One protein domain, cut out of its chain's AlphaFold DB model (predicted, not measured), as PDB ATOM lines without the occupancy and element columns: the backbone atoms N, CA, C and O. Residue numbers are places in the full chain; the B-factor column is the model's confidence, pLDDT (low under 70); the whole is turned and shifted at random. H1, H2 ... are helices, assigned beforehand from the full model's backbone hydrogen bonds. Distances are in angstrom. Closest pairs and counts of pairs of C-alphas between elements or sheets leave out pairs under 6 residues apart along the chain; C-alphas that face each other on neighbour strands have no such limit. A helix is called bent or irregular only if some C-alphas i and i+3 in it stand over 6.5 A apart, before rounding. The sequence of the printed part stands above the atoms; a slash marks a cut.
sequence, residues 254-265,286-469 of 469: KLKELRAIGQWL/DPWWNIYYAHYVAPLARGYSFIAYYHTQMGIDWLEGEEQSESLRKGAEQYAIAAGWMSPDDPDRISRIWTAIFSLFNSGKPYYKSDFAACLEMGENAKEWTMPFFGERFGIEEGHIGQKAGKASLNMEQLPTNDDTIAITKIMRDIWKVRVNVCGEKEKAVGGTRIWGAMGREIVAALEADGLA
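AT A GLANCE: This is residues 254 to 265 and 286 to 469 of the 469 residues of an uncharacterized protein of Choiromyces venosus 120613-1 (UniProt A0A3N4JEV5). Three helical lengths, H2b, H3 and H4, form an up-and-down bundle, with H1 packed on H2b and with H5 and H7 packed on H4. H8 crosses H3 at one end, and H11 packs on H5; H2, bent but nearly straight, extends past the bundle with its first arm, H2a, which touches no helix. The printed part has 196 residues with eleven named helices, H1 to H11 in chain order, and no named strand; the class is all helix. It is compact, with a radius of gyration of the C-alphas of 16.2 A and spans of 50, 43 and 35 A.

IN THESE COORDINATES: H1, residues 254 to 265, begins at C-alpha 254 (54.422, -4.503, 31.693). H2, residues 287 to 317, was assigned as one helix by its hydrogen bonds, but is bent: C-alphas 294 and 297 are 6.5 A apart. Its arms are H2a, residues 287 to 294, and H2b, residues 297 to 317, 30.2 A long. H3, residues 321 to 341, is 31.0 A long, and H4, residues 347 to 362, is 22.9 A. H5 holds residues 369 to 381, H6 383 to 394, H7 401 to 410, and H8 424 to 437, 20.1 A long. H6 is irregular: C-alphas 389 and 392 are 9.5 A apart. H9, residues 443 to 446, H10, 448 to 453, and H11, 457 to 465, follow; C-alpha 465 is at (28.028, -20.719, 2.548).

HOW THE PARTS SIT: H1 touches H2b, closest at the C-alphas of Gly 262 and Gly 303, 3.7 A, at a shallow tilt of 26 degrees, opposite ways. H2b and H3 form a helical hairpin, closest at the C-alphas of Ala 308 and Gly 331, 4.2 A. H3 and H4 form another, closest at the C-alphas of Ala 332 and Ala 356, 3.9 A. H4 is the hub, touching five helices; H7 touches it at a steep tilt of 53 degrees, with the C-alphas of Trp 354 and Gly 402 closest, 4.2 A. H4 touches H5 with residues 350 to 357 alone, a third hairpin, closest at the C-alphas of Ile 350 and Gly 379, 5.4 A. H6 only just touches H4, with 3 pairs of C-alphas within 8 A. H3 touches H8 with residues 332 to 341 alone, closest at the C-alphas of Gly 340 and Met 428, 4.2 A. H11 touches H5, closest at the C-alphas of Ser 370 and Leu 463, 5.5 A. H9 touches H8; H10 touches no helix. Every O i to N i+4 pair is within hydrogen-bond range in H1, H2a, H2b, H3, H4, H5, H7, H8, H10 and H11; in H6, 4 of 8 are, and H9 is too short for such a pair.

THE WHOLE: The C-alphas farthest apart, those of Asp 286 and Gly 321, are 51.1 A apart. Residues 266 to 285 are not printed, and C-alphas 265 and 286 are 24.7 A apart across this cut. The link from H7 to H8, residues 411 to 423, is long. The mean pLDDT of the printed part is 93.3; residue 286 is under 70.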
ATOM      1  N   LYS A 254      54.258  -4.939  33.092       96.00
ATOM      2  CA  LYS A 254      54.422  -4.503  31.693       96.00
ATOM      3  C   LYS A 254      53.173  -4.782  30.857       96.00
ATOM      4  O   LYS A 254      52.678  -3.885  30.185       96.00
ATOM      5  N   LEU A 255      52.604  -5.986  30.960       97.31
ATOM      6  CA  LEU A 255      51.365  -6.333  30.253       97.31
ATOM      7  C   LEU A 255      50.192  -5.433  30.672       97.31
ATOM      8  O   LEU A 255      49.477  -4.905  29.820       97.31
ATOM      9  N   LYS A 256      49.992  -5.218  31.978       98.12
ATOM     10  CA  LYS A 256      48.939  -4.314  32.477       98.12
ATOM     11  C   LYS A 256      49.124  -2.889  31.969       98.12
ATOM     12  O   LYS A 256      48.142  -2.231  31.636       98.12
ATOM     13  N   GLU A 257      50.365  -2.425  31.906       98.12
ATOM     14  CA  GLU A 257      50.684  -1.111  31.374       98.12
ATOM     15  C   GLU A 257      50.398  -1.009  29.869       98.12
ATOM     16  O   GLU A 257      49.741  -0.059  29.453       98.12
ATOM     17  N   LEU A 258      50.787  -2.008  29.068       97.88
ATOM     18  CA  LEU A 258      50.434  -2.082  27.643       97.88
ATOM     19  C   LEU A 258      48.927  -1.983  27.428       97.88
ATOM     20  O   LEU A 258      48.471  -1.208  26.589       97.88
ATOM     21  N   ARG A 259      48.144  -2.721  28.222       98.69
ATOM     22  CA  ARG A 259      46.682  -2.631  28.177       98.69
ATOM     23  C   ARG A 259      46.193  -1.226  28.521       98.69
ATOM     24  O   ARG A 259      45.305  -0.727  27.841       98.69
ATOM     25  N   ALA A 260      46.748  -0.597  29.557       98.69
ATOM     26  CA  ALA A 260      46.355   0.751  29.968       98.69
ATOM     27  C   ALA A 260      46.672   1.796  28.885       98.69
ATOM     28  O   ALA A 260      45.838   2.651  28.598       98.69
ATOM     29  N   ILE A 261      47.836   1.692  28.236       98.75
ATOM     30  CA  ILE A 261      48.199   2.516  27.076       98.75
ATOM     31  C   ILE A 261      47.214   2.276  25.929       98.75
ATOM     32  O   ILE A 261      46.697   3.233  25.355       98.75
ATOM     33  N   GLY A 262      46.928   1.010  25.611       98.69
ATOM     34  CA  GLY A 262      46.005   0.651  24.540       98.69
ATOM     35  C   GLY A 262      44.592   1.187  24.766       98.69
ATOM     36  O   GLY A 262      44.016   1.791  23.862       98.69
ATOM     37  N   GLN A 263      44.076   1.051  25.989       98.75
ATOM     38  CA  GLN A 263      42.778   1.594  26.382       98.75
ATOM     39  C   GLN A 263      42.758   3.120  26.281       98.75
ATOM     40  O   GLN A 263      41.838   3.673  25.692       98.75
ATOM     41  N   TRP A 264      43.803   3.797  26.767       98.62
ATOM     42  CA  TRP A 264      43.906   5.252  26.657       98.62
ATOM     43  C   TRP A 264      43.879   5.723  25.195       98.62
ATOM     44  O   TRP A 264      43.207   6.700  24.883       98.62
ATOM     45  N   LEU A 265      44.567   5.025  24.282       98.69
ATOM     46  CA  LEU A 265      44.562   5.366  22.854       98.69
ATOM     47  C   LEU A 265      43.155   5.243  22.251       98.69
ATOM     48  O   LEU A 265      42.709   6.167  21.568       98.69
ATOM     49  N   ASP A 286      42.300  17.218   0.451       66.44
ATOM     50  CA  ASP A 286      42.390  17.994   1.682       66.44
ATOM     51  C   ASP A 286      43.480  17.427   2.623       66.44
ATOM     52  O   ASP A 286      43.448  16.235   2.965       66.44
ATOM     53  N   PRO A 287      44.441  18.261   3.080       79.25
ATOM     54  CA  PRO A 287      45.387  17.935   4.150       79.25
ATOM     55  C   PRO A 287      44.759  17.263   5.380       79.25
ATOM     56  O   PRO A 287      45.449  16.528   6.090       79.25
ATOM     57  N   TRP A 288      43.461  17.470   5.608       86.12
ATOM     58  CA  TRP A 288      42.679  16.842   6.666       86.12
ATOM     59  C   TRP A 288      42.810  15.313   6.716       86.12
ATOM     60  O   TRP A 288      43.038  14.758   7.792       86.12
ATOM     61  N   TRP A 289      42.734  14.617   5.574       88.00
ATOM     62  CA  TRP A 289      42.794  13.148   5.559       88.00
ATOM     63  C   TRP A 289      44.159  12.626   6.004       88.00
ATOM     64  O   TRP A 289      44.223  11.638   6.730       88.00
ATOM     65  N   ASN A 290      45.248  13.313   5.647       88.88
ATOM     66  CA  ASN A 290      46.586  12.925   6.100       88.88
ATOM     67  C   ASN A 290      46.679  12.987   7.633       88.88
ATOM     68  O   ASN A 290      47.128  12.031   8.260       88.88
ATOM     69  N   ILE A 291      46.150  14.057   8.238       91.19
ATOM     70  CA  ILE A 291      46.098  14.231   9.698       91.19
ATOM     71  C   ILE A 291      45.237  13.139  10.348       91.19
ATOM     72  O   ILE A 291      45.637  12.559  11.357       91.19
ATOM     73  N   TYR A 292      44.063  12.848   9.781       93.38
ATOM     74  CA  TYR A 292      43.165  11.810  10.288       93.38
ATOM     75  C   TYR A 292      43.840  10.428  10.289       93.38
ATOM     76  O   TYR A 292      43.869   9.741  11.312       93.38
ATOM     77  N   TYR A 293      44.463  10.030   9.180       93.19
ATOM     78  CA  TYR A 293      45.096   8.718   9.090       93.19
ATOM     79  C   TYR A 293      46.335   8.582   9.982       93.19
ATOM     80  O   TYR A 293      46.479   7.567  10.671       93.19
ATOM     81  N   ALA A 294      47.194   9.602  10.015       93.12
ATOM     82  CA  ALA A 294      48.432   9.575  10.786       93.12
ATOM     83  C   ALA A 294      48.202   9.686  12.300       93.12
ATOM     84  O   ALA A 294      48.838   8.975  13.074       93.12
ATOM     85  N   HIS A 295      47.274  10.543  12.737       94.50
ATOM     86  CA  HIS A 295      47.161  10.925  14.150       94.50
ATOM     87  C   HIS A 295      45.870  10.467  14.846       94.50
ATOM     88  O   HIS A 295      45.703  10.704  16.048       94.50
ATOM     89  N   TYR A 296      44.956   9.806  14.126       95.56
ATOM     90  CA  TYR A 296      43.715   9.259  14.688       95.56
ATOM     91  C   TYR A 296      43.600   7.758  14.411       95.56
ATOM     92  O   TYR A 296      43.629   6.967  15.352       95.56
ATOM     93  N   VAL A 297      43.560   7.352  13.139       95.88
ATOM     94  CA  VAL A 297      43.360   5.941  12.763       95.88
ATOM     95  C   VAL A 297      44.542   5.058  13.154       95.88
ATOM     96  O   VAL A 297      44.349   4.016  13.779       95.88
ATOM     97  N   ALA A 298      45.771   5.461  12.819       96.44
ATOM     98  CA  ALA A 298      46.948   4.662  13.148       96.44
ATOM     99  C   ALA A 298      47.141   4.484  14.671       96.44
ATOM    100  O   ALA A 298      47.328   3.342  15.108       96.44
ATOM    101  N   PRO A 299      46.995   5.534  15.508       98.00
ATOM    102  CA  PRO A 299      46.958   5.374  16.959       98.00
ATOM    103  C   PRO A 299      45.849   4.462  17.479       98.00
ATOM    104  O   PRO A 299      46.108   3.658  18.372       98.00
ATOM    105  N   LEU A 300      44.640   4.537  16.915       98.25
ATOM    106  CA  LEU A 300      43.531   3.668  17.308       98.25
ATOM    107  C   LEU A 300      43.843   2.192  17.025       98.25
ATOM    108  O   LEU A 300      43.694   1.340  17.902       98.25
ATOM    109  N   ALA A 301      44.344   1.891  15.825       98.31
ATOM    110  CA  ALA A 301      44.759   0.542  15.451       98.31
ATOM    111  C   ALA A 301      45.871   0.002  16.370       98.31
ATOM    112  O   ALA A 301      45.854  -1.169  16.769       98.31
ATOM    113  N   ARG A 302      46.831   0.857  16.751       98.31
ATOM    114  CA  ARG A 302      47.866   0.526  17.740       98.31
ATOM    115  C   ARG A 302      47.288   0.291  19.132       98.31
ATOM    116  O   ARG A 302      47.694  -0.668  19.784       98.31
ATOM    117  N   GLY A 303      46.301   1.080  19.551       98.69
ATOM    118  CA  GLY A 303      45.601   0.895  20.820       98.69
ATOM    119  C   GLY A 303      44.989  -0.499  20.945       98.69
ATOM    120  O   GLY A 303      45.311  -1.241  21.876       98.69
ATOM    121  N   TYR A 304      44.211  -0.902  19.939       98.81
ATOM    122  CA  TYR A 304      43.661  -2.256  19.850       98.81
ATOM    123  C   TYR A 304      44.745  -3.340  19.799       98.81
ATOM    124  O   TYR A 304      44.615  -4.371  20.456       98.81
ATOM    125  N   SER A 305      45.859  -3.090  19.102       98.69
ATOM    126  CA  SER A 305      46.989  -4.029  19.050       98.69
ATOM    127  C   SER A 305      47.629  -4.265  20.423       98.69
ATOM    128  O   SER A 305      47.998  -5.397  20.727       98.69
ATOM    129  N   PHE A 306      47.753  -3.239  21.274       98.75
ATOM    130  CA  PHE A 306      48.300  -3.402  22.628       98.75
ATOM    131  C   PHE A 306      47.337  -4.134  23.568       98.75
ATOM    132  O   PHE A 306      47.774  -4.976  24.357       98.75
ATOM    133  N   ILE A 307      46.031  -3.867  23.462       98.81
ATOM    134  CA  ILE A 307      45.000  -4.605  24.209       98.81
ATOM    135  C   ILE A 307      45.020  -6.085  23.807       98.81
ATOM    136  O   ILE A 307      44.991  -6.968  24.667       98.81
ATOM    137  N   ALA A 308      45.126  -6.359  22.508       98.75
ATOM    138  CA  ALA A 308      45.235  -7.709  21.981       98.75
ATOM    139  C   ALA A 308      46.500  -8.418  22.486       98.75
ATOM    140  O   ALA A 308      46.417  -9.532  22.996       98.75
ATOM    141  N   TYR A 309      47.655  -7.742  22.434       98.44
ATOM    142  CA  TYR A 309      48.922  -8.271  22.943       98.44
ATOM    143  C   TYR A 309      48.830  -8.657  24.421       98.44
ATOM    144  O   TYR A 309      49.238  -9.757  24.785       98.44
ATOM    145  N   TYR A 310      48.236  -7.800  25.259       98.56
ATOM    146  CA  TYR A 310      47.966  -8.119  26.663       98.56
ATOM    147  C   TYR A 310      47.191  -9.432  26.806       98.56
ATOM    148  O   TYR A 310      47.612 -10.319  27.541       98.56
ATOM    149  N   HIS A 311      46.067  -9.558  26.103       98.69
ATOM    150  CA  HIS A 311      45.186 -10.714  26.215       98.69
ATOM    151  C   HIS A 311      45.838 -12.003  25.715       98.69
ATOM    152  O   HIS A 311      45.740 -13.038  26.379       98.69
ATOM    153  N   THR A 312      46.559 -11.926  24.598       98.44
ATOM    154  CA  THR A 312      47.299 -13.055  24.044       98.44
ATOM    155  C   THR A 312      48.398 -13.517  25.003       98.44
ATOM    156  O   THR A 312      48.418 -14.689  25.361       98.44
ATOM    157  N   GLN A 313      49.258 -12.618  25.498       97.88
ATOM    158  CA  GLN A 313      50.343 -13.007  26.413       97.88
ATOM    159  C   GLN A 313      49.829 -13.456  27.789       97.88
ATOM    160  O   GLN A 313      50.359 -14.401  28.360       97.88
ATOM    161  N   MET A 314      48.756 -12.846  28.313       98.06
ATOM    162  CA  MET A 314      48.087 -13.343  29.525       98.06
ATOM    163  C   MET A 314      47.578 -14.774  29.345       98.06
ATOM    164  O   MET A 314      47.772 -15.597  30.233       98.06
ATOM    165  N   GLY A 315      46.966 -15.074  28.198       98.25
ATOM    166  CA  GLY A 315      46.494 -16.418  27.884       98.25
ATOM    167  C   GLY A 315      47.625 -17.439  27.764       98.25
ATOM    168  O   GLY A 315      47.481 -18.549  28.256       98.25
ATOM    169  N   ILE A 316      48.750 -17.081  27.143       97.06
ATOM    170  CA  ILE A 316      49.870 -18.013  26.919       97.06
ATOM    171  C   ILE A 316      50.667 -18.259  28.200       97.06
ATOM    172  O   ILE A 316      50.932 -19.407  28.543       97.06
ATOM    173  N   ASP A 317      51.057 -17.189  28.892       95.81
ATOM    174  CA  ASP A 317      52.103 -17.267  29.915       95.81
ATOM    175  C   ASP A 317      51.551 -17.379  31.344       95.81
ATOM    176  O   ASP A 317      52.294 -17.713  32.270       95.81
ATOM    177  N   TRP A 318      50.280 -17.021  31.566       96.44
ATOM    178  CA  TRP A 318      49.793 -16.701  32.916       96.44
ATOM    179  C   TRP A 318      48.463 -17.325  33.320       96.44
ATOM    180  O   TRP A 318      48.170 -17.334  34.518       96.44
ATOM    181  N   LEU A 319      47.654 -17.769  32.364       97.31
ATOM    182  CA  LEU A 319      46.319 -18.312  32.591       97.31
ATOM    183  C   LEU A 319      46.265 -19.764  32.118       97.31
ATOM    184  O   LEU A 319      47.052 -20.181  31.273       97.31
ATOM    185  N   GLU A 320      45.300 -20.515  32.639       97.44
ATOM    186  CA  GLU A 320      45.078 -21.917  32.285       97.44
ATOM    187  C   GLU A 320      43.579 -22.186  32.089       97.44
ATOM    188  O   GLU A 320      42.721 -21.433  32.562       97.44
ATOM    189  N   GLY A 321      43.257 -23.269  31.379       96.94
ATOM    190  CA  GLY A 321      41.882 -23.723  31.177       96.94
ATOM    191  C   GLY A 321      40.996 -22.681  30.488       96.94
ATOM    192  O   GLY A 321      41.386 -22.054  29.505       96.94
ATOM    193  N   GLU A 322      39.784 -22.490  31.008       97.31
ATOM    194  CA  GLU A 322      38.787 -21.612  30.388       97.31
ATOM    195  C   GLU A 322      39.199 -20.127  30.403       97.31
ATOM    196  O   GLU A 322      38.906 -19.398  29.456       97.31
ATOM    197  N   GLU A 323      39.933 -19.672  31.426       97.94
ATOM    198  CA  GLU A 323      40.433 -18.289  31.481       97.94
ATOM    199  C   GLU A 323      41.477 -18.019  30.392       97.94
ATOM    200  O   GLU A 323      41.474 -16.946  29.778       97.94
ATOM    201  N   GLN A 324      42.346 -18.999  30.116       97.69
ATOM    202  CA  GLN A 324      43.289 -18.945  29.001       97.69
ATOM    203  C   GLN A 324      42.547 -18.868  27.669       97.69
ATOM    204  O   GLN A 324      42.812 -17.954  26.884       97.69
ATOM    205  N   SER A 325      41.598 -19.780  27.433       97.50
ATOM    206  CA  SER A 325      40.792 -19.802  26.212       97.50
ATOM    207  C   SER A 325      40.086 -18.469  25.977       97.50
ATOM    208  O   SER A 325      40.179 -17.903  24.888       97.50
ATOM    209  N   GLU A 326      39.435 -17.916  26.999       98.00
ATOM    210  CA  GLU A 326      38.717 -16.649  26.880       98.00
ATOM    211  C   GLU A 326      39.659 -15.457  26.670       98.00
ATOM    212  O   GLU A 326      39.361 -14.553  25.885       98.00
ATOM    213  N   SER A 327      40.824 -15.443  27.325       98.19
ATOM    214  CA  SER A 327      41.814 -14.390  27.100       98.19
ATOM    215  C   SER A 327      42.381 -14.450  25.681       98.19
ATOM    216  O   SER A 327      42.450 -13.424  25.011       98.19
ATOM    217  N   LEU A 328      42.724 -15.636  25.174       98.44
ATOM    218  CA  LEU A 328      43.202 -15.822  23.800       98.44
ATOM    219  C   LEU A 328      42.138 -15.436  22.763       98.44
ATOM    220  O   LEU A 328      42.447 -14.748  21.787       98.44
ATOM    221  N   ARG A 329      40.875 -15.799  23.012       97.88
ATOM    222  CA  ARG A 329      39.728 -15.409  22.183       97.88
ATOM    223  C   ARG A 329      39.586 -13.887  22.101       97.88
ATOM    224  O   ARG A 329      39.503 -13.338  21.002       97.88
ATOM    225  N   LYS A 330      39.648 -13.190  23.242       98.50
ATOM    226  CA  LYS A 330      39.668 -11.716  23.286       98.50
ATOM    227  C   LYS A 330      40.871 -11.140  22.546       98.50
ATOM    228  O   LYS A 330      40.727 -10.163  21.821       98.50
ATOM    229  N   GLY A 331      42.050 -11.746  22.687       98.44
ATOM    230  CA  GLY A 331      43.241 -11.353  21.930       98.44
ATOM    231  C   GLY A 331      42.998 -11.393  20.419       98.44
ATOM    232  O   GLY A 331      43.314 -10.434  19.716       98.44
ATOM    233  N   ALA A 332      42.359 -12.458  19.925       98.50
ATOM    234  CA  ALA A 332      42.012 -12.591  18.515       98.50
ATOM    235  C   ALA A 332      41.047 -11.506  18.026       98.50
ATOM    236  O   ALA A 332      41.304 -10.872  17.002       98.50
ATOM    237  N   GLU A 333      39.974 -11.257  18.779       98.50
ATOM    238  CA  GLU A 333      38.992 -10.217  18.467       98.50
ATOM    239  C   GLU A 333      39.654  -8.837  18.363       98.50
ATOM    240  O   GLU A 333      39.482  -8.123  17.377       98.50
ATOM    241  N   GLN A 334      40.481  -8.476  19.345       98.75
ATOM    242  CA  GLN A 334      41.129  -7.166  19.391       98.75
ATOM    243  C   GLN A 334      42.180  -7.003  18.277       98.75
ATOM    244  O   GLN A 334      42.293  -5.922  17.696       98.75
ATOM    245  N   TYR A 335      42.903  -8.068  17.905       98.62
ATOM    246  CA  TYR A 335      43.783  -8.032  16.732       98.62
ATOM    247  C   TYR A 335      43.011  -7.900  15.416       98.62
ATOM    248  O   TYR A 335      43.460  -7.174  14.527       98.62
ATOM    249  N   ALA A 336      41.849  -8.545  15.291       98.44
ATOM    250  CA  ALA A 336      40.978  -8.392  14.129       98.44
ATOM    251  C   ALA A 336      40.452  -6.950  14.010       98.44
ATOM    252  O   ALA A 336      40.498  -6.365  12.927       98.44
ATOM    253  N   ILE A 337      40.041  -6.336  15.127       98.56
ATOM    254  CA  ILE A 337      39.644  -4.920  15.164       98.56
ATOM    255  C   ILE A 337      40.813  -4.027  14.730       98.56
ATOM    256  O   ILE A 337      40.641  -3.174  13.857       98.56
ATOM    257  N   ALA A 338      42.012  -4.245  15.283       98.44
ATOM    258  CA  ALA A 338      43.208  -3.497  14.898       98.44
ATOM    259  C   ALA A 338      43.480  -3.594  13.387       98.44
ATOM    260  O   ALA A 338      43.664  -2.569  12.732       98.44
ATOM    261  N   ALA A 339      43.442  -4.804  12.820       97.38
ATOM    262  CA  ALA A 339      43.629  -5.031  11.389       97.38
ATOM    263  C   ALA A 339      42.560  -4.331  10.528       97.38
ATOM    264  O   ALA A 339      42.877  -3.830   9.448       97.38
ATOM    265  N   GLY A 340      41.315  -4.248  11.009       97.00
ATOM    266  CA  GLY A 340      40.230  -3.516  10.348       97.00
ATOM    267  C   GLY A 340      40.479  -2.003  10.246       97.00
ATOM    268  O   GLY A 340      40.072  -1.365   9.270       97.00
ATOM    269  N   TRP A 341      41.186  -1.424  11.219       97.44
ATOM    270  CA  TRP A 341      41.566  -0.007  11.221       97.44
ATOM    271  C   TRP A 341      42.839   0.295  10.420       97.44
ATOM    272  O   TRP A 341      43.012   1.421   9.962       97.44
ATOM    273  N   MET A 342      43.718  -0.684  10.199       96.12
ATOM    274  CA  MET A 342      44.963  -0.479   9.447       96.12
ATOM    275  C   MET A 342      44.728  -0.330   7.938       96.12
ATOM    276  O   MET A 342      43.753  -0.842   7.375       96.12
ATOM    277  N   SER A 343      45.636   0.374   7.258       93.25
ATOM    278  CA  SER A 343      45.580   0.501   5.803       93.25
ATOM    279  C   SER A 343      45.922  -0.838   5.125       93.25
ATOM    280  O   SER A 343      46.606  -1.680   5.712       93.25
ATOM    281  N   PRO A 344      45.434  -1.086   3.894       90.50
ATOM    282  CA  PRO A 344      45.718  -2.319   3.152       90.50
ATOM    283  C   PRO A 344      47.204  -2.603   2.949       90.50
ATOM    284  O   PRO A 344      47.616  -3.756   2.936       90.50
ATOM    285  N   ASP A 345      47.985  -1.546   2.763       92.44
ATOM    286  CA  ASP A 345      49.406  -1.572   2.439       92.44
ATOM    287  C   ASP A 345      50.323  -1.490   3.666       92.44
ATOM    288  O   ASP A 345      51.536  -1.372   3.503       92.44
ATOM    289  N   ASP A 346      49.777  -1.539   4.887       93.88
ATOM    290  CA  ASP A 346      50.595  -1.607   6.097       93.88
ATOM    291  C   ASP A 346      50.971  -3.070   6.396       93.88
ATOM    292  O   ASP A 346      50.073  -3.869   6.683       93.88
ATOM    293  N   PRO A 347      52.260  -3.465   6.378       93.50
ATOM    294  CA  PRO A 347      52.665  -4.832   6.729       93.50
ATOM    295  C   PRO A 347      52.235  -5.229   8.148       93.50
ATOM    296  O   PRO A 347      51.929  -6.396   8.410       93.50
ATOM    297  N   ASP A 348      52.110  -4.252   9.051       94.31
ATOM    298  CA  ASP A 348      51.619  -4.484  10.407       94.31
ATOM    299  C   ASP A 348      50.211  -5.075  10.432       94.31
ATOM    300  O   ASP A 348      49.908  -5.893  11.301       94.31
ATOM    301  N   ARG A 349      49.360  -4.731   9.460       94.69
ATOM    302  CA  ARG A 349      48.006  -5.278   9.347       94.69
ATOM    303  C   ARG A 349      48.019  -6.794   9.247       94.69
ATOM    304  O   ARG A 349      47.214  -7.466   9.886       94.69
ATOM    305  N   ILE A 350      48.938  -7.328   8.457       93.69
ATOM    306  CA  ILE A 350      49.038  -8.759   8.169       93.69
ATOM    307  C   ILE A 350      49.564  -9.486   9.394       93.69
ATOM    308  O   ILE A 350      49.007 -10.510   9.784       93.69
ATOM    309  N   SER A 351      50.552  -8.895  10.075       94.50
ATOM    310  CA  SER A 351      50.989  -9.379  11.384       94.50
ATOM    311  C   SER A 351      49.817  -9.447  12.375       94.50
ATOM    312  O   SER A 351      49.670 -10.454  13.072       94.50
ATOM    313  N   ARG A 352      48.913  -8.452  12.401       97.00
ATOM    314  CA  ARG A 352      47.703  -8.508  13.247       97.00
ATOM    315  C   ARG A 352      46.717  -9.590  12.810       97.00
ATOM    316  O   ARG A 352      46.271 -10.335  13.675       97.00
ATOM    317  N   ILE A 353      46.433  -9.750  11.515       96.44
ATOM    318  CA  ILE A 353      45.568 -10.835  11.007       96.44
ATOM    319  C   ILE A 353      46.119 -12.200  11.430       96.44
ATOM    320  O   ILE A 353      45.405 -13.036  11.982       96.44
ATOM    321  N   TRP A 354      47.415 -12.425  11.236       95.81
ATOM    322  CA  TRP A 354      48.041 -13.684  11.610       95.81
ATOM    323  C   TRP A 354      48.086 -13.888  13.122       95.81
ATOM    324  O   TRP A 354      47.851 -14.997  13.596       95.81
ATOM    325  N   THR A 355      48.334 -12.844  13.909       97.19
ATOM    326  CA  THR A 355      48.298 -12.968  15.374       97.19
ATOM    327  C   THR A 355      46.870 -13.194  15.889       97.19
ATOM    328  O   THR A 355      46.690 -13.893  16.889       97.19
ATOM    329  N   ALA A 356      45.850 -12.699  15.178       98.19
ATOM    330  CA  ALA A 356      44.455 -13.030  15.444       98.19
ATOM    331  C   ALA A 356      44.175 -14.520  15.197       98.19
ATOM    332  O   ALA A 356      43.669 -15.187  16.097       98.19
ATOM    333  N   ILE A 357      44.596 -15.059  14.043       97.81
ATOM    334  CA  ILE A 357      44.516 -16.500  13.735       97.81
ATOM    335  C   ILE A 357      45.210 -17.320  14.822       97.81
ATOM    336  O   ILE A 357      44.627 -18.255  15.360       97.81
ATOM    337  N   PHE A 358      46.449 -16.962  15.166       97.88
ATOM    338  CA  PHE A 358      47.216 -17.649  16.201       97.88
ATOM    339  C   PHE A 358      46.464 -17.668  17.536       97.88
ATOM    340  O   PHE A 358      46.339 -18.722  18.155       97.88
ATOM    341  N   SER A 359      45.950 -16.518  17.971       98.19
ATOM    342  CA  SER A 359      45.260 -16.408  19.257       98.19
ATOM    343  C   SER A 359      43.950 -17.204  19.252       98.19
ATOM    344  O   SER A 359      43.690 -17.946  20.193       98.19
ATOM    345  N   LEU A 360      43.161 -17.136  18.173       97.94
ATOM    346  CA  LEU A 360      41.898 -17.872  18.070       97.94
ATOM    347  C   LEU A 360      42.134 -19.383  17.989       97.94
ATOM    348  O   LEU A 360      41.483 -20.135  18.706       97.94
ATOM    349  N   PHE A 361      43.118 -19.821  17.205       97.31
ATOM    350  CA  PHE A 361      43.508 -21.227  17.118       97.31
ATOM    351  C   PHE A 361      43.893 -21.799  18.488       97.31
ATOM    352  O   PHE A 361      43.366 -22.825  18.909       97.31
ATOM    353  N   ASN A 362      44.773 -21.104  19.217       97.19
ATOM    354  CA  ASN A 362      45.239 -21.563  20.527       97.19
ATOM    355  C   ASN A 362      44.196 -21.387  21.638       97.19
ATOM    356  O   ASN A 362      44.354 -21.968  22.706       97.19
ATOM    357  N   SER A 363      43.119 -20.630  21.408       97.31
ATOM    358  CA  SER A 363      42.014 -20.549  22.369       97.31
ATOM    359  C   SER A 363      41.265 -21.878  22.524       97.31
ATOM    360  O   SER A 363      40.561 -22.063  23.514       97.31
ATOM    361  N   GLY A 364      41.370 -22.787  21.545       95.75
ATOM    362  CA  GLY A 364      40.613 -24.041  21.507       95.75
ATOM    363  C   GLY A 364      39.107 -23.866  21.275       95.75
ATOM    364  O   GLY A 364      38.368 -24.848  21.315       95.75
ATOM    365  N   LYS A 365      38.630 -22.635  21.046       95.38
ATOM    366  CA  LYS A 365      37.226 -22.352  20.728       95.38
ATOM    367  C   LYS A 365      36.913 -22.680  19.260       95.38
ATOM    368  O   LYS A 365      37.830 -22.694  18.438       95.38
ATOM    369  N   PRO A 366      35.636 -22.930  18.913       95.69
ATOM    370  CA  PRO A 366      35.226 -23.110  17.524       95.69
ATOM    371  C   PRO A 366      35.596 -21.907  16.647       95.69
ATOM    372  O   PRO A 366      35.607 -20.764  17.106       95.69
ATOM    373  N   TYR A 367      35.879 -22.180  15.375       95.31
ATOM    374  CA  TYR A 367      36.159 -21.189  14.338       95.31
ATOM    375  C   TYR A 367      35.691 -21.711  12.977       95.31
ATOM    376  O   TYR A 367      35.535 -22.919  12.775       95.31
ATOM    377  N   TYR A 368      35.493 -20.799  12.028       95.75
ATOM    378  CA  TYR A 368      35.168 -21.141  10.646       95.75
ATOM    379  C   TYR A 368      36.450 -21.391   9.848       95.75
ATOM    380  O   TYR A 368      37.361 -20.560   9.827       95.75
ATOM    381  N   LYS A 369      36.535 -22.530   9.152       95.12
ATOM    382  CA  LYS A 369      37.687 -22.820   8.283       95.12
ATOM    383  C   LYS A 369      37.789 -21.852   7.107       95.12
ATOM    384  O   LYS A 369      38.898 -21.462   6.745       95.12
ATOM    385  N   SER A 370      36.650 -21.457   6.538       94.69
ATOM    386  CA  SER A 370      36.567 -20.454   5.468       94.69
ATOM    387  C   SER A 370      37.163 -19.112   5.910       94.69
ATOM    388  O   SER A 370      37.938 -18.511   5.174       94.69
ATOM    389  N   ASP A 371      36.894 -18.693   7.151       96.12
ATOM    390  CA  ASP A 371      37.422 -17.466   7.755       96.12
ATOM    391  C   ASP A 371      38.952 -17.499   7.890       96.12
ATOM    392  O   ASP A 371      39.638 -16.540   7.528       96.12
ATOM    393  N   PHE A 372      39.516 -18.626   8.334       96.38
ATOM    394  CA  PHE A 372      40.970 -18.798   8.421       96.38
ATOM    395  C   PHE A 372      41.622 -18.870   7.038       96.38
ATOM    396  O   PHE A 372      42.675 -18.262   6.834       96.38
ATOM    397  N   ALA A 373      41.002 -19.571   6.084       96.19
ATOM    398  CA  ALA A 373      41.470 -19.629   4.702       96.19
ATOM    399  C   ALA A 373      41.512 -18.228   4.073       96.19
ATOM    400  O   ALA A 373      42.538 -17.839   3.516       96.19
ATOM    401  N   ALA A 374      40.453 -17.439   4.262       96.06
ATOM    402  CA  ALA A 374      40.386 -16.055   3.812       96.06
ATOM    403  C   ALA A 374      41.478 -15.191   4.452       96.06
ATOM    404  O   ALA A 374      42.190 -14.472   3.757       96.06
ATOM    405  N   CYS A 375      41.675 -15.287   5.768       95.94
ATOM    406  CA  CYS A 375      42.714 -14.526   6.464       95.94
ATOM    407  C   CYS A 375      44.139 -14.895   6.009       95.94
ATOM    408  O   CYS A 375      45.008 -14.023   5.931       95.94
ATOM    409  N   LEU A 376      44.395 -16.172   5.702       94.75
ATOM    410  CA  LEU A 376      45.669 -16.617   5.131       94.75
ATOM    411  C   LEU A 376      45.878 -16.044   3.728       94.75
ATOM    412  O   LEU A 376      46.938 -15.478   3.468       94.75
ATOM    413  N   GLU A 377      44.871 -16.142   2.861       94.88
ATOM    414  CA  GLU A 377      44.934 -15.611   1.498       94.88
ATOM    415  C   GLU A 377      45.112 -14.085   1.492       94.88
ATOM    416  O   GLU A 377      45.972 -13.571   0.780       94.88
ATOM    417  N   MET A 378      44.396 -13.357   2.358       93.62
ATOM    418  CA  MET A 378      44.595 -11.916   2.548       93.62
ATOM    419  C   MET A 378      46.051 -11.582   2.896       93.62
ATOM    420  O   MET A 378      46.588 -10.598   2.389       93.62
ATOM    421  N   GLY A 379      46.696 -12.386   3.749       90.19
ATOM    422  CA  GLY A 379      48.101 -12.200   4.112       90.19
ATOM    423  C   GLY A 379      49.072 -12.489   2.965       90.19
ATOM    424  O   GLY A 379      50.034 -11.745   2.786       90.19
ATOM    425  N   GLU A 380      48.819 -13.532   2.169       90.31
ATOM    426  CA  GLU A 380      49.652 -13.871   1.007       90.31
ATOM    427  C   GLU A 380      49.522 -12.836  -0.113       90.31
ATOM    428  O   GLU A 380      50.533 -12.320  -0.589       90.31
ATOM    429  N   ASN A 381      48.294 -12.455  -0.473       91.00
ATOM    430  CA  ASN A 381      48.036 -11.447  -1.504       91.00
ATOM    431  C   ASN A 381      48.655 -10.096  -1.138       91.00
ATOM    432  O   ASN A 381      49.139  -9.359  -1.997       91.00
ATOM    433  N   ALA A 382      48.716  -9.785   0.155       88.12
ATOM    434  CA  ALA A 382      49.267  -8.526   0.608       88.12
ATOM    435  C   ALA A 382      50.789  -8.394   0.464       88.12
ATOM    436  O   ALA A 382      51.316  -7.275   0.511       88.12
ATOM    437  N   LYS A 383      51.509  -9.489   0.186       87.12
ATOM    438  CA  LYS A 383      52.925  -9.425  -0.200       87.12
ATOM    439  C   LYS A 383      53.129  -8.622  -1.481       87.12
ATOM    440  O   LYS A 383      54.105  -7.882  -1.562       87.12
ATOM    441  N   GLU A 384      52.200  -8.704  -2.436       86.31
ATOM    442  CA  GLU A 384      52.309  -8.038  -3.741       86.31
ATOM    443  C   GLU A 384      52.484  -6.520  -3.599       86.31
ATOM    444  O   GLU A 384      53.277  -5.906  -4.309       86.31
ATOM    445  N   TRP A 385      51.780  -5.908  -2.644       83.75
ATOM    446  CA  TRP A 385      51.790  -4.458  -2.469       83.75
ATOM    447  C   TRP A 385      52.649  -3.961  -1.303       83.75
ATOM    448  O   TRP A 385      52.914  -2.762  -1.229       83.75
ATOM    449  N   THR A 386      53.104  -4.838  -0.405       86.75
ATOM    450  CA  THR A 386      53.996  -4.459   0.706       86.75
ATOM    451  C   THR A 386      55.469  -4.762   0.406       86.75
ATOM    452  O   THR A 386      56.331  -3.892   0.563       86.75
ATOM    453  N   MET A 387      55.794  -5.954  -0.095       85.25
ATOM    454  CA  MET A 387      57.186  -6.397  -0.254       85.25
ATOM    455  C   MET A 387      58.069  -5.474  -1.111       85.25
ATOM    456  O   MET A 387      59.219  -5.269  -0.707       85.25
ATOM    457  N   PRO A 388      57.586  -4.848  -2.210       89.19
ATOM    458  CA  PRO A 388      58.413  -3.940  -3.012       89.19
ATOM    459  C   PRO A 388      59.032  -2.782  -2.210       89.19
ATOM    460  O   PRO A 388      60.133  -2.326  -2.518       89.19
ATOM    461  N   PHE A 389      58.359  -2.327  -1.149       88.75
ATOM    462  CA  PHE A 389      58.796  -1.181  -0.347       88.75
ATOM    463  C   PHE A 389      59.424  -1.599   0.978       88.75
ATOM    464  O   PHE A 389      60.455  -1.055   1.373       88.75
ATOM    465  N   PHE A 390      58.837  -2.582   1.655       88.62
ATOM    466  CA  PHE A 390      59.233  -2.955   3.012       88.62
ATOM    467  C   PHE A 390      60.376  -3.985   3.050       88.62
ATOM    468  O   PHE A 390      61.121  -4.034   4.032       88.62
ATOM    469  N   GLY A 391      60.578  -4.746   1.966       85.25
ATOM    470  CA  GLY A 391      61.543  -5.849   1.922       85.25
ATOM    471  C   GLY A 391      61.260  -6.914   2.986       85.25
ATOM    472  O   GLY A 391      60.191  -6.935   3.578       85.25
ATOM    473  N   GLU A 392      62.226  -7.788   3.261       80.31
ATOM    474  CA  GLU A 392      62.066  -8.834   4.286       80.31
ATOM    475  C   GLU A 392      62.067  -8.267   5.711       80.31
ATOM    476  O   GLU A 392      61.334  -8.748   6.566       80.31
ATOM    477  N   ARG A 393      62.843  -7.203   5.964       75.62
ATOM    478  CA  ARG A 393      63.035  -6.635   7.309       75.62
ATOM    479  C   ARG A 393      61.764  -6.049   7.925       75.62
ATOM    480  O   ARG A 393      61.579  -6.139   9.133       75.62
ATOM    481  N   PHE A 394      60.951  -5.375   7.119       76.00
ATOM    482  CA  PHE A 394      59.700  -4.752   7.567       76.00
ATOM    483  C   PHE A 394      58.471  -5.388   6.920       76.00
ATOM    484  O   PHE A 394      57.352  -4.946   7.166       76.00
ATOM    485  N   GLY A 395      58.691  -6.353   6.031       75.00
ATOM    486  CA  GLY A 395      57.638  -7.070   5.346       75.00
ATOM    487  C   GLY A 395      57.105  -8.221   6.176       75.00
ATOM    488  O   GLY A 395      57.215  -8.286   7.398       75.00
ATOM    489  N   ILE A 396      56.464  -9.129   5.465       76.88
ATOM    490  CA  ILE A 396      55.713 -10.225   6.046       76.88
ATOM    491  C   ILE A 396      56.670 -11.406   6.227       76.88
ATOM    492  O   ILE A 396      57.027 -12.060   5.247       76.88
ATOM    493  N   GLU A 397      57.085 -11.674   7.465       80.56
ATOM    494  CA  GLU A 397      58.002 -12.779   7.770       80.56
ATOM    495  C   GLU A 397      57.408 -14.135   7.359       80.56
ATOM    496  O   GLU A 397      56.313 -14.526   7.787       80.56
ATOM    497  N   GLU A 398      58.143 -14.894   6.542       84.12
ATOM    498  CA  GLU A 398      57.754 -16.263   6.225       84.12
ATOM    499  C   GLU A 398      57.778 -17.147   7.473       84.12
ATOM    500  O   GLU A 398      58.696 -17.107   8.292       84.12
ATOM    501  N   GLY A 399      56.754 -17.989   7.626       87.19
ATOM    502  CA  GLY A 399      56.679 -18.898   8.763       87.19
ATOM    503  C   GLY A 399      56.281 -18.226  10.076       87.19
ATOM    504  O   GLY A 399      56.480 -18.838  11.134       87.19
ATOM    505  N   HIS A 400      55.681 -17.032  10.018       92.00
ATOM    506  CA  HIS A 400      55.014 -16.406  11.157       92.00
ATOM    507  C   HIS A 400      54.083 -17.407  11.866       92.00
ATOM    508  O   HIS A 400      53.381 -18.203  11.230       92.00
ATOM    509  N   ILE A 401      54.048 -17.368  13.200       92.56
ATOM    510  CA  ILE A 401      53.332 -18.356  14.028       92.56
ATOM    511  C   ILE A 401      51.842 -18.467  13.678       92.56
ATOM    512  O   ILE A 401      51.289 -19.563  13.650       92.56
ATOM    513  N   GLY A 402      51.212 -17.350  13.317       92.44
ATOM    514  CA  GLY A 402      49.826 -17.316  12.848       92.44
ATOM    515  C   GLY A 402      49.595 -17.961  11.493       92.44
ATOM    516  O   GLY A 402      48.592 -18.640  11.306       92.44
ATOM    517  N   GLN A 403      50.546 -17.827  10.569       93.88
ATOM    518  CA  GLN A 403      50.480 -18.498   9.274       93.88
ATOM    519  C   GLN A 403      50.556 -20.023   9.463       93.88
ATOM    520  O   GLN A 403      49.798 -20.771   8.846       93.88
ATOM    521  N   LYS A 404      51.439 -20.489  10.357       95.69
ATOM    522  CA  LYS A 404      51.562 -21.910  10.726       95.69
ATOM    523  C   LYS A 404      50.295 -22.432  11.406       95.69
ATOM    524  O   LYS A 404      49.789 -23.474  10.999       95.69
ATOM    525  N   ALA A 405      49.762 -21.694  12.381       93.75
ATOM    526  CA  ALA A 405      48.514 -22.031  13.065       93.75
ATOM    527  C   ALA A 405      47.333 -22.111  12.085       93.75
ATOM    528  O   ALA A 405      46.588 -23.087  12.091       93.75
ATOM    529  N   GLY A 406      47.223 -21.143  11.171       92.88
ATOM    530  CA  GLY A 406      46.213 -21.156  10.120       92.88
ATOM    531  C   GLY A 406      46.323 -22.396   9.234       92.88
ATOM    532  O   GLY A 406      45.350 -23.124   9.075       92.88
ATOM    533  N   LYS A 407      47.516 -22.707   8.713       94.81
ATOM    534  CA  LYS A 407      47.730 -23.909   7.886       94.81
ATOM    535  C   LYS A 407      47.421 -25.206   8.641       94.81
ATOM    536  O   LYS A 407      46.854 -26.126   8.058       94.81
ATOM    537  N   ALA A 408      47.763 -25.283   9.927       95.06
ATOM    538  CA  ALA A 408      47.426 -26.433  10.763       95.06
ATOM    539  C   ALA A 408      45.903 -26.591  10.914       95.06
ATOM    540  O   ALA A 408      45.383 -27.684  10.698       95.06
ATOM    541  N   SER A 409      45.190 -25.494  11.187       92.75
ATOM    542  CA  SER A 409      43.735 -25.483  11.392       92.75
ATOM    543  C   SER A 409      42.935 -26.043  10.210       92.75
ATOM    544  O   SER A 409      41.952 -26.757  10.403       92.75
ATOM    545  N   LEU A 410      43.382 -25.789   8.973       93.00
ATOM    546  CA  LEU A 410      42.676 -26.238   7.769       93.00
ATOM    547  C   LEU A 410      42.642 -27.772   7.666       93.00
ATOM    548  O   LEU A 410      41.683 -28.329   7.125       93.00
ATOM    549  N   ASN A 411      43.631 -28.447   8.258       93.62
ATOM    550  CA  ASN A 411      43.758 -29.905   8.279       93.62
ATOM    551  C   ASN A 411      43.084 -30.573   9.492       93.62
ATOM    552  O   ASN A 411      43.021 -31.799   9.544       93.62
ATOM    553  N   MET A 412      42.596 -29.805  10.469       92.62
ATOM    554  CA  MET A 412      41.924 -30.343  11.659       92.62
ATOM    555  C   MET A 412      40.430 -30.539  11.413       92.62
ATOM    556  O   MET A 412      39.852 -29.880  10.554       92.62
ATOM    557  N   GLU A 413      39.769 -31.427  12.148       91.12
ATOM    558  CA  GLU A 413      38.305 -31.509  12.113       91.12
ATOM    559  C   GLU A 413      37.700 -30.220  12.694       91.12
ATOM    560  O   GLU A 413      38.169 -29.707  13.712       91.12
ATOM    561  N   GLN A 414      36.703 -29.650  12.011       88.19
ATOM    562  CA  GLN A 414      36.075 -28.407  12.460       88.19
ATOM    563  C   GLN A 414      35.150 -28.706  13.637       88.19
ATOM    564  O   GLN A 414      34.263 -29.552  13.539       88.19
ATOM    565  N   LEU A 415      35.346 -27.991  14.744       87.81
ATOM    566  CA  LEU A 415      34.424 -28.053  15.872       87.81
ATOM    567  C   LEU A 415      33.057 -27.473  15.470       87.81
ATOM    568  O   LEU A 415      33.019 -26.529  14.675       87.81
ATOM    569  N   PRO A 416      31.944 -27.974  16.035       88.62
ATOM    570  CA  PRO A 416      30.624 -27.399  15.800       88.62
ATOM    571  C   PRO A 416      30.613 -25.901  16.113       88.62
ATOM    572  O   PRO A 416      31.008 -25.485  17.204       88.62
ATOM    573  N   THR A 417      30.173 -25.100  15.147       91.44
ATOM    574  CA  THR A 417      30.018 -23.654  15.308       91.44
ATOM    575  C   THR A 417      28.677 -23.331  15.969       91.44
ATOM    576  O   THR A 417      27.734 -24.125  15.950       91.44
ATOM    577  N   ASN A 418      28.608 -22.168  16.605       92.19
ATOM    578  CA  ASN A 418      27.436 -21.638  17.299       92.19
ATOM    579  C   ASN A 418      27.419 -20.102  17.204       92.19
ATOM    580  O   ASN A 418      28.340 -19.502  16.650       92.19
ATOM    581  N   ASP A 419      26.408 -19.466  17.794       87.44
ATOM    582  CA  ASP A 419      26.255 -18.002  17.770       87.44
ATOM    583  C   ASP A 419      27.417 -17.243  18.449       87.44
ATOM    584  O   ASP A 419      27.652 -16.075  18.146       87.44
ATOM    585  N   ASP A 420      28.188 -17.910  19.316       89.88
ATOM    586  CA  ASP A 420      29.366 -17.344  19.991       89.88
ATOM    587  C   ASP A 420      30.665 -17.496  19.174       89.88
ATOM    588  O   ASP A 420      31.738 -17.043  19.595       89.88
ATOM    589  N   THR A 421      30.600 -18.145  18.007       95.00
ATOM    590  CA  THR A 421      31.764 -18.375  17.147       95.00
ATOM    591  C   THR A 421      32.206 -17.064  16.503       95.00
ATOM    592  O   THR A 421      31.483 -16.444  15.722       95.00
ATOM    593  N   ILE A 422      33.431 -16.637  16.806       95.44
ATOM    594  CA  ILE A 422      34.013 -15.431  16.213       95.44
ATOM    595  C   ILE A 422      34.436 -15.702  14.767       95.44
ATOM    596  O   ILE A 422      35.082 -16.708  14.477       95.44
ATOM    597  N   ALA A 423      34.150 -14.737  13.890       97.00
ATOM    598  CA  ALA A 423      34.715 -14.644  12.548       97.00
ATOM    599  C   ALA A 423      35.568 -13.370  12.415       97.00
ATOM    600  O   ALA A 423      35.065 -12.245  12.512       97.00
ATOM    601  N   ILE A 424      36.869 -13.548  12.183       97.25
ATOM    602  CA  ILE A 424      37.872 -12.484  12.051       97.25
ATOM    603  C   ILE A 424      37.534 -11.582  10.855       97.25
ATOM    604  O   ILE A 424      37.553 -10.354  10.979       97.25
ATOM    605  N   THR A 425      37.174 -12.164   9.708       96.56
ATOM    606  CA  THR A 425      36.778 -11.413   8.504       96.56
ATOM    607  C   THR A 425      35.536 -10.562   8.748       96.56
ATOM    608  O   THR A 425      35.500  -9.395   8.348       96.56
ATOM    609  N   LYS A 426      34.540 -11.096   9.469       96.19
ATOM    610  CA  LYS A 426      33.333 -10.350   9.840       96.19
ATOM    611  C   LYS A 426      33.676  -9.134  10.700       96.19
ATOM    612  O   LYS A 426      33.233  -8.039  10.364       96.19
ATOM    613  N   ILE A 427      34.497  -9.306  11.741       97.75
ATOM    614  CA  ILE A 427      34.949  -8.196  12.596       97.75
ATOM    615  C   ILE A 427      35.624  -7.108  11.753       97.75
ATOM    616  O   ILE A 427      35.258  -5.938  11.854       97.75
ATOM    617  N   MET A 428      36.569  -7.480  10.882       97.12
ATOM    618  CA  MET A 428      37.262  -6.507  10.030       97.12
ATOM    619  C   MET A 428      36.292  -5.723   9.135       97.12
ATOM    620  O   MET A 428      36.406  -4.501   9.038       97.12
ATOM    621  N   ARG A 429      35.312  -6.389   8.514       95.50
ATOM    622  CA  ARG A 429      34.302  -5.713   7.684       95.50
ATOM    623  C   ARG A 429      33.386  -4.799   8.478       95.50
ATOM    624  O   ARG A 429      33.024  -3.737   7.978       95.50
ATOM    625  N   ASP A 430      32.999  -5.196   9.684       96.69
ATOM    626  CA  ASP A 430      32.174  -4.359  10.551       96.69
ATOM    627  C   ASP A 430      32.935  -3.066  10.902       96.69
ATOM    628  O   ASP A 430      32.370  -1.975  10.810       96.69
ATOM    629  N   ILE A 431      34.252  -3.147  11.137       97.50
ATOM    630  CA  ILE A 431      35.113  -1.961  11.272       97.50
ATOM    631  C   ILE A 431      35.179  -1.140   9.978       97.50
ATOM    632  O   ILE A 431      35.072   0.085  10.033       97.50
ATOM    633  N   TRP A 432      35.299  -1.760   8.801       96.19
ATOM    634  CA  TRP A 432      35.276  -1.020   7.529       96.19
ATOM    635  C   TRP A 432      33.960  -0.264   7.328       96.19
ATOM    636  O   TRP A 432      33.979   0.898   6.923       96.19
ATOM    637  N   LYS A 433      32.823  -0.875   7.679       96.00
ATOM    638  CA  LYS A 433      31.512  -0.211   7.660       96.00
ATOM    639  C   LYS A 433      31.468   0.966   8.630       96.00
ATOM    640  O   LYS A 433      30.956   2.017   8.260       96.00
ATOM    641  N   VAL A 434      32.020   0.834   9.839       95.50
ATOM    642  CA  VAL A 434      32.124   1.949  10.801       95.50
ATOM    643  C   VAL A 434      32.962   3.094  10.226       95.50
ATOM    644  O   VAL A 434      32.548   4.250  10.282       95.50
ATOM    645  N   ARG A 435      34.107   2.792   9.611       93.88
ATOM    646  CA  ARG A 435      34.979   3.796   8.980       93.88
ATOM    647  C   ARG A 435      34.254   4.585   7.892       93.88
ATOM    648  O   ARG A 435      34.301   5.814   7.891       93.88
ATOM    649  N   VAL A 436      33.525   3.897   7.016       93.00
ATOM    650  CA  VAL A 436      32.750   4.549   5.951       93.00
ATOM    651  C   VAL A 436      31.559   5.319   6.524       93.00
ATOM    652  O   VAL A 436      31.439   6.524   6.319       93.00
ATOM    653  N   ASN A 437      30.698   4.651   7.292       93.50
ATOM    654  CA  ASN A 437      29.393   5.191   7.676       93.50
ATOM    655  C   ASN A 437      29.465   6.210   8.819       93.50
ATOM    656  O   ASN A 437      28.648   7.125   8.871       93.50
ATOM    657  N   VAL A 438      30.411   6.049   9.750       89.94
ATOM    658  CA  VAL A 438      30.531   6.901  10.947       89.94
ATOM    659  C   VAL A 438      31.630   7.946  10.772       89.94
ATOM    660  O   VAL A 438      31.435   9.114  11.113       89.94
ATOM    661  N   CYS A 439      32.784   7.549  10.225       88.69
ATOM    662  CA  CYS A 439      33.931   8.451  10.086       88.69
ATOM    663  C   CYS A 439      33.936   9.218   8.754       88.69
ATOM    664  O   CYS A 439      34.635  10.223   8.639       88.69
ATOM    665  N   GLY A 440      33.126   8.792   7.776       88.56
ATOM    666  CA  GLY A 440      33.044   9.417   6.455       88.56
ATOM    667  C   GLY A 440      34.210   9.055   5.537       88.56
ATOM    668  O   GLY A 440      34.461   9.760   4.560       88.56
ATOM    669  N   GLU A 441      34.956   7.991   5.854       89.38
ATOM    670  CA  GLU A 441      36.040   7.520   4.998       89.38
ATOM    671  C   GLU A 441      35.507   7.041   3.650       89.38
ATOM    672  O   GLU A 441      34.470   6.383   3.558       89.38
ATOM    673  N   LYS A 442      36.258   7.305   2.581       87.69
ATOM    674  CA  LYS A 442      35.928   6.739   1.273       87.69
ATOM    675  C   LYS A 442      36.184   5.245   1.269       87.69
ATOM    676  O   LYS A 442      37.266   4.803   1.647       87.69
ATOM    677  N   GLU A 443      35.247   4.480   0.722       89.62
ATOM    678  CA  GLU A 443      35.355   3.021   0.618       89.62
ATOM    679  C   GLU A 443      36.679   2.576  -0.037       89.62
ATOM    680  O   GLU A 443      37.377   1.694   0.467       89.62
ATOM    681  N   LYS A 444      37.102   3.281  -1.097       87.25
ATOM    682  CA  LYS A 444      38.385   3.041  -1.775       87.25
ATOM    683  C   LYS A 444      39.605   3.237  -0.860       87.25
ATOM    684  O   LYS A 444      40.585   2.515  -1.025       87.25
ATOM    685  N   ALA A 445      39.560   4.191   0.074       86.00
ATOM    686  CA  ALA A 445      40.658   4.490   1.000       86.00
ATOM    687  C   ALA A 445      40.730   3.488   2.163       86.00
ATOM    688  O   ALA A 445      41.820   3.120   2.593       86.00
ATOM    689  N   VAL A 446      39.581   2.973   2.619       89.00
ATOM    690  CA  VAL A 446      39.532   1.844   3.566       89.00
ATOM    691  C   VAL A 446      40.167   0.596   2.943       89.00
ATOM    692  O   VAL A 446      40.840  -0.184   3.619       89.00
ATOM    693  N   GLY A 447      39.963   0.418   1.633       85.81
ATOM    694  CA  GLY A 447      40.562  -0.645   0.831       85.81
ATOM    695  C   GLY A 447      39.973  -2.033   1.070       85.81
ATOM    696  O   GLY A 447      40.526  -3.016   0.582       85.81
ATOM    697  N   GLY A 448      38.833  -2.115   1.766       85.69
ATOM    698  CA  GLY A 448      38.076  -3.353   1.949       85.69
ATOM    699  C   GLY A 448      37.724  -4.013   0.616       85.69
ATOM    700  O   GLY A 448      38.004  -5.193   0.431       85.69
ATOM    701  N   THR A 449      37.237  -3.237  -0.359       87.12
ATOM    702  CA  THR A 449      36.907  -3.719  -1.712       87.12
ATOM    703  C   THR A 449      38.121  -4.293  -2.439       87.12
ATOM    704  O   THR A 449      38.014  -5.320  -3.099       87.12
ATOM    705  N   ARG A 450      39.295  -3.658  -2.299       87.06
ATOM    706  CA  ARG A 450      40.544  -4.131  -2.921       87.06
ATOM    707  C   ARG A 450      40.972  -5.476  -2.341       87.06
ATOM    708  O   ARG A 450      41.391  -6.348  -3.086       87.06
ATOM    709  N   ILE A 451      40.876  -5.624  -1.024       86.81
ATOM    710  CA  ILE A 451      41.302  -6.836  -0.323       86.81
ATOM    711  C   ILE A 451      40.333  -7.977  -0.593       86.81
ATOM    712  O   ILE A 451      40.763  -9.068  -0.943       86.81
ATOM    713  N   TRP A 452      39.033  -7.710  -0.489       88.00
ATOM    714  CA  TRP A 452      38.002  -8.705  -0.755       88.00
ATOM    715  C   TRP A 452      37.998  -9.146  -2.220       88.00
ATOM    716  O   TRP A 452      37.924 -10.333  -2.513       88.00
ATOM    717  N   GLY A 453      38.155  -8.196  -3.148       88.31
ATOM    718  CA  GLY A 453      38.219  -8.478  -4.579       88.31
ATOM    719  C   GLY A 453      39.475  -9.233  -5.024       88.31
ATOM    720  O   GLY A 453      39.486  -9.763  -6.129       88.31
ATOM    721  N   ALA A 454      40.517  -9.289  -4.187       89.81
ATOM    722  CA  ALA A 454      41.717 -10.078  -4.451       89.81
ATOM    723  C   ALA A 454      41.580 -11.550  -4.020       89.81
ATOM    724  O   ALA A 454      42.453 -12.348  -4.347       89.81
ATOM    725  N   MET A 455      40.526 -11.918  -3.284       92.00
ATOM    726  CA  MET A 455      40.343 -13.293  -2.810       92.00
ATOM    727  C   MET A 455      39.859 -14.228  -3.920       92.00
ATOM    728  O   MET A 455      39.102 -13.838  -4.816       92.00
ATOM    729  N   GLY A 456      40.261 -15.493  -3.837       92.69
ATOM    730  CA  GLY A 456      39.825 -16.544  -4.740       92.69
ATOM    731  C   GLY A 456      38.316 -16.780  -4.652       92.69
ATOM    732  O   GLY A 456      37.721 -16.771  -3.575       92.69
ATOM    733  N   ARG A 457      37.677 -17.051  -5.800       92.31
ATOM    734  CA  ARG A 457      36.218 -17.280  -5.866       92.31
ATOM    735  C   ARG A 457      35.757 -18.427  -4.967       92.31
ATOM    736  O   ARG A 457      34.662 -18.364  -4.426       92.31
ATOM    737  N   GLU A 458      36.585 -19.457  -4.814       92.25
ATOM    738  CA  GLU A 458      36.299 -20.607  -3.950       92.25
ATOM    739  C   GLU A 458      36.240 -20.207  -2.471       92.25
ATOM    740  O   GLU A 458      35.339 -20.635  -1.754       92.25
ATOM    741  N   ILE A 459      37.150 -19.334  -2.029       92.19
ATOM    742  CA  ILE A 459      37.177 -18.812  -0.657       92.19
ATOM    743  C   ILE A 459      35.970 -17.906  -0.408       92.19
ATOM    744  O   ILE A 459      35.313 -18.044   0.621       92.19
ATOM    745  N   VAL A 460      35.619 -17.042  -1.367       91.31
ATOM    746  CA  VAL A 460      34.409 -16.206  -1.278       91.31
ATOM    747  C   VAL A 460      33.149 -17.068  -1.180       91.31
ATOM    748  O   VAL A 460      32.342 -16.851  -0.284       91.31
ATOM    749  N   ALA A 461      33.005 -18.085  -2.034       90.94
ATOM    750  CA  ALA A 461      31.856 -18.989  -1.998       90.94
ATOM    751  C   ALA A 461      31.765 -19.772  -0.673       90.94
ATOM    752  O   ALA A 461      30.672 -19.985  -0.153       90.94
ATOM    753  N   ALA A 462      32.904 -20.173  -0.097       90.94
ATOM    754  CA  ALA A 462      32.938 -20.818   1.215       90.94
ATOM    755  C   ALA A 462      32.494 -19.864   2.339       90.94
ATOM    756  O   ALA A 462      31.738 -20.264   3.220       90.94
ATOM    757  N   LEU A 463      32.912 -18.595   2.289       90.81
ATOM    758  CA  LEU A 463      32.441 -17.572   3.226       90.81
ATOM    759  C   LEU A 463      30.937 -17.319   3.064       90.81
ATOM    760  O   LEU A 463      30.239 -17.200   4.064       90.81
ATOM    761  N   GLU A 464      30.419 -17.271   1.833       91.25
ATOM    762  CA  GLU A 464      28.979 -17.128   1.559       91.25
ATOM    763  C   GLU A 464      28.179 -18.288   2.162       91.25
ATOM    764  O   GLU A 464      27.165 -18.054   2.822       91.25
ATOM    765  N   ALA A 465      28.657 -19.523   1.990       91.69
ATOM    766  CA  ALA A 465      28.028 -20.719   2.548       91.69
ATOM    767  C   ALA A 465      27.972 -20.699   4.085       91.69
ATOM    768  O   ALA A 465      26.985 -21.144   4.667       91.69
ATOM    769  N   ASP A 466      28.990 -20.123   4.730       89.75
ATOM    770  CA  ASP A 466      29.051 -19.953   6.184       89.75
ATOM    771  C   ASP A 466      28.302 -18.697   6.688       89.75
ATOM    772  O   ASP A 466      28.301 -18.415   7.888       89.75
ATOM    773  N   GLY A 467      27.659 -17.920   5.804       89.94
ATOM    774  CA  GLY A 467      26.981 -16.665   6.164       89.94
ATOM    775  C   GLY A 467      27.947 -15.532   6.535       89.94
ATOM    776  O   GLY A 467      27.582 -14.576   7.221       89.94
ATOM    777  N   LEU A 468      29.196 -15.651   6.091       87.38
ATOM    778  CA  LEU A 468      30.308 -14.763   6.384       87.38
ATOM    779  C   LEU A 468      30.730 -13.914   5.186       87.38
ATOM    780  O   LEU A 468      31.825 -13.371   5.259       87.38
ATOM    781  N   ALA A 469      29.952 -13.754   4.114       79.62
ATOM    782  CA  ALA A 469      30.305 -12.913   2.956       79.62
ATOM    783  C   ALA A 469      29.673 -11.512   2.973       79.62
ATOM    784  O   ALA A 469      28.560 -11.360   3.518       79.62
TER     785      ALA A 469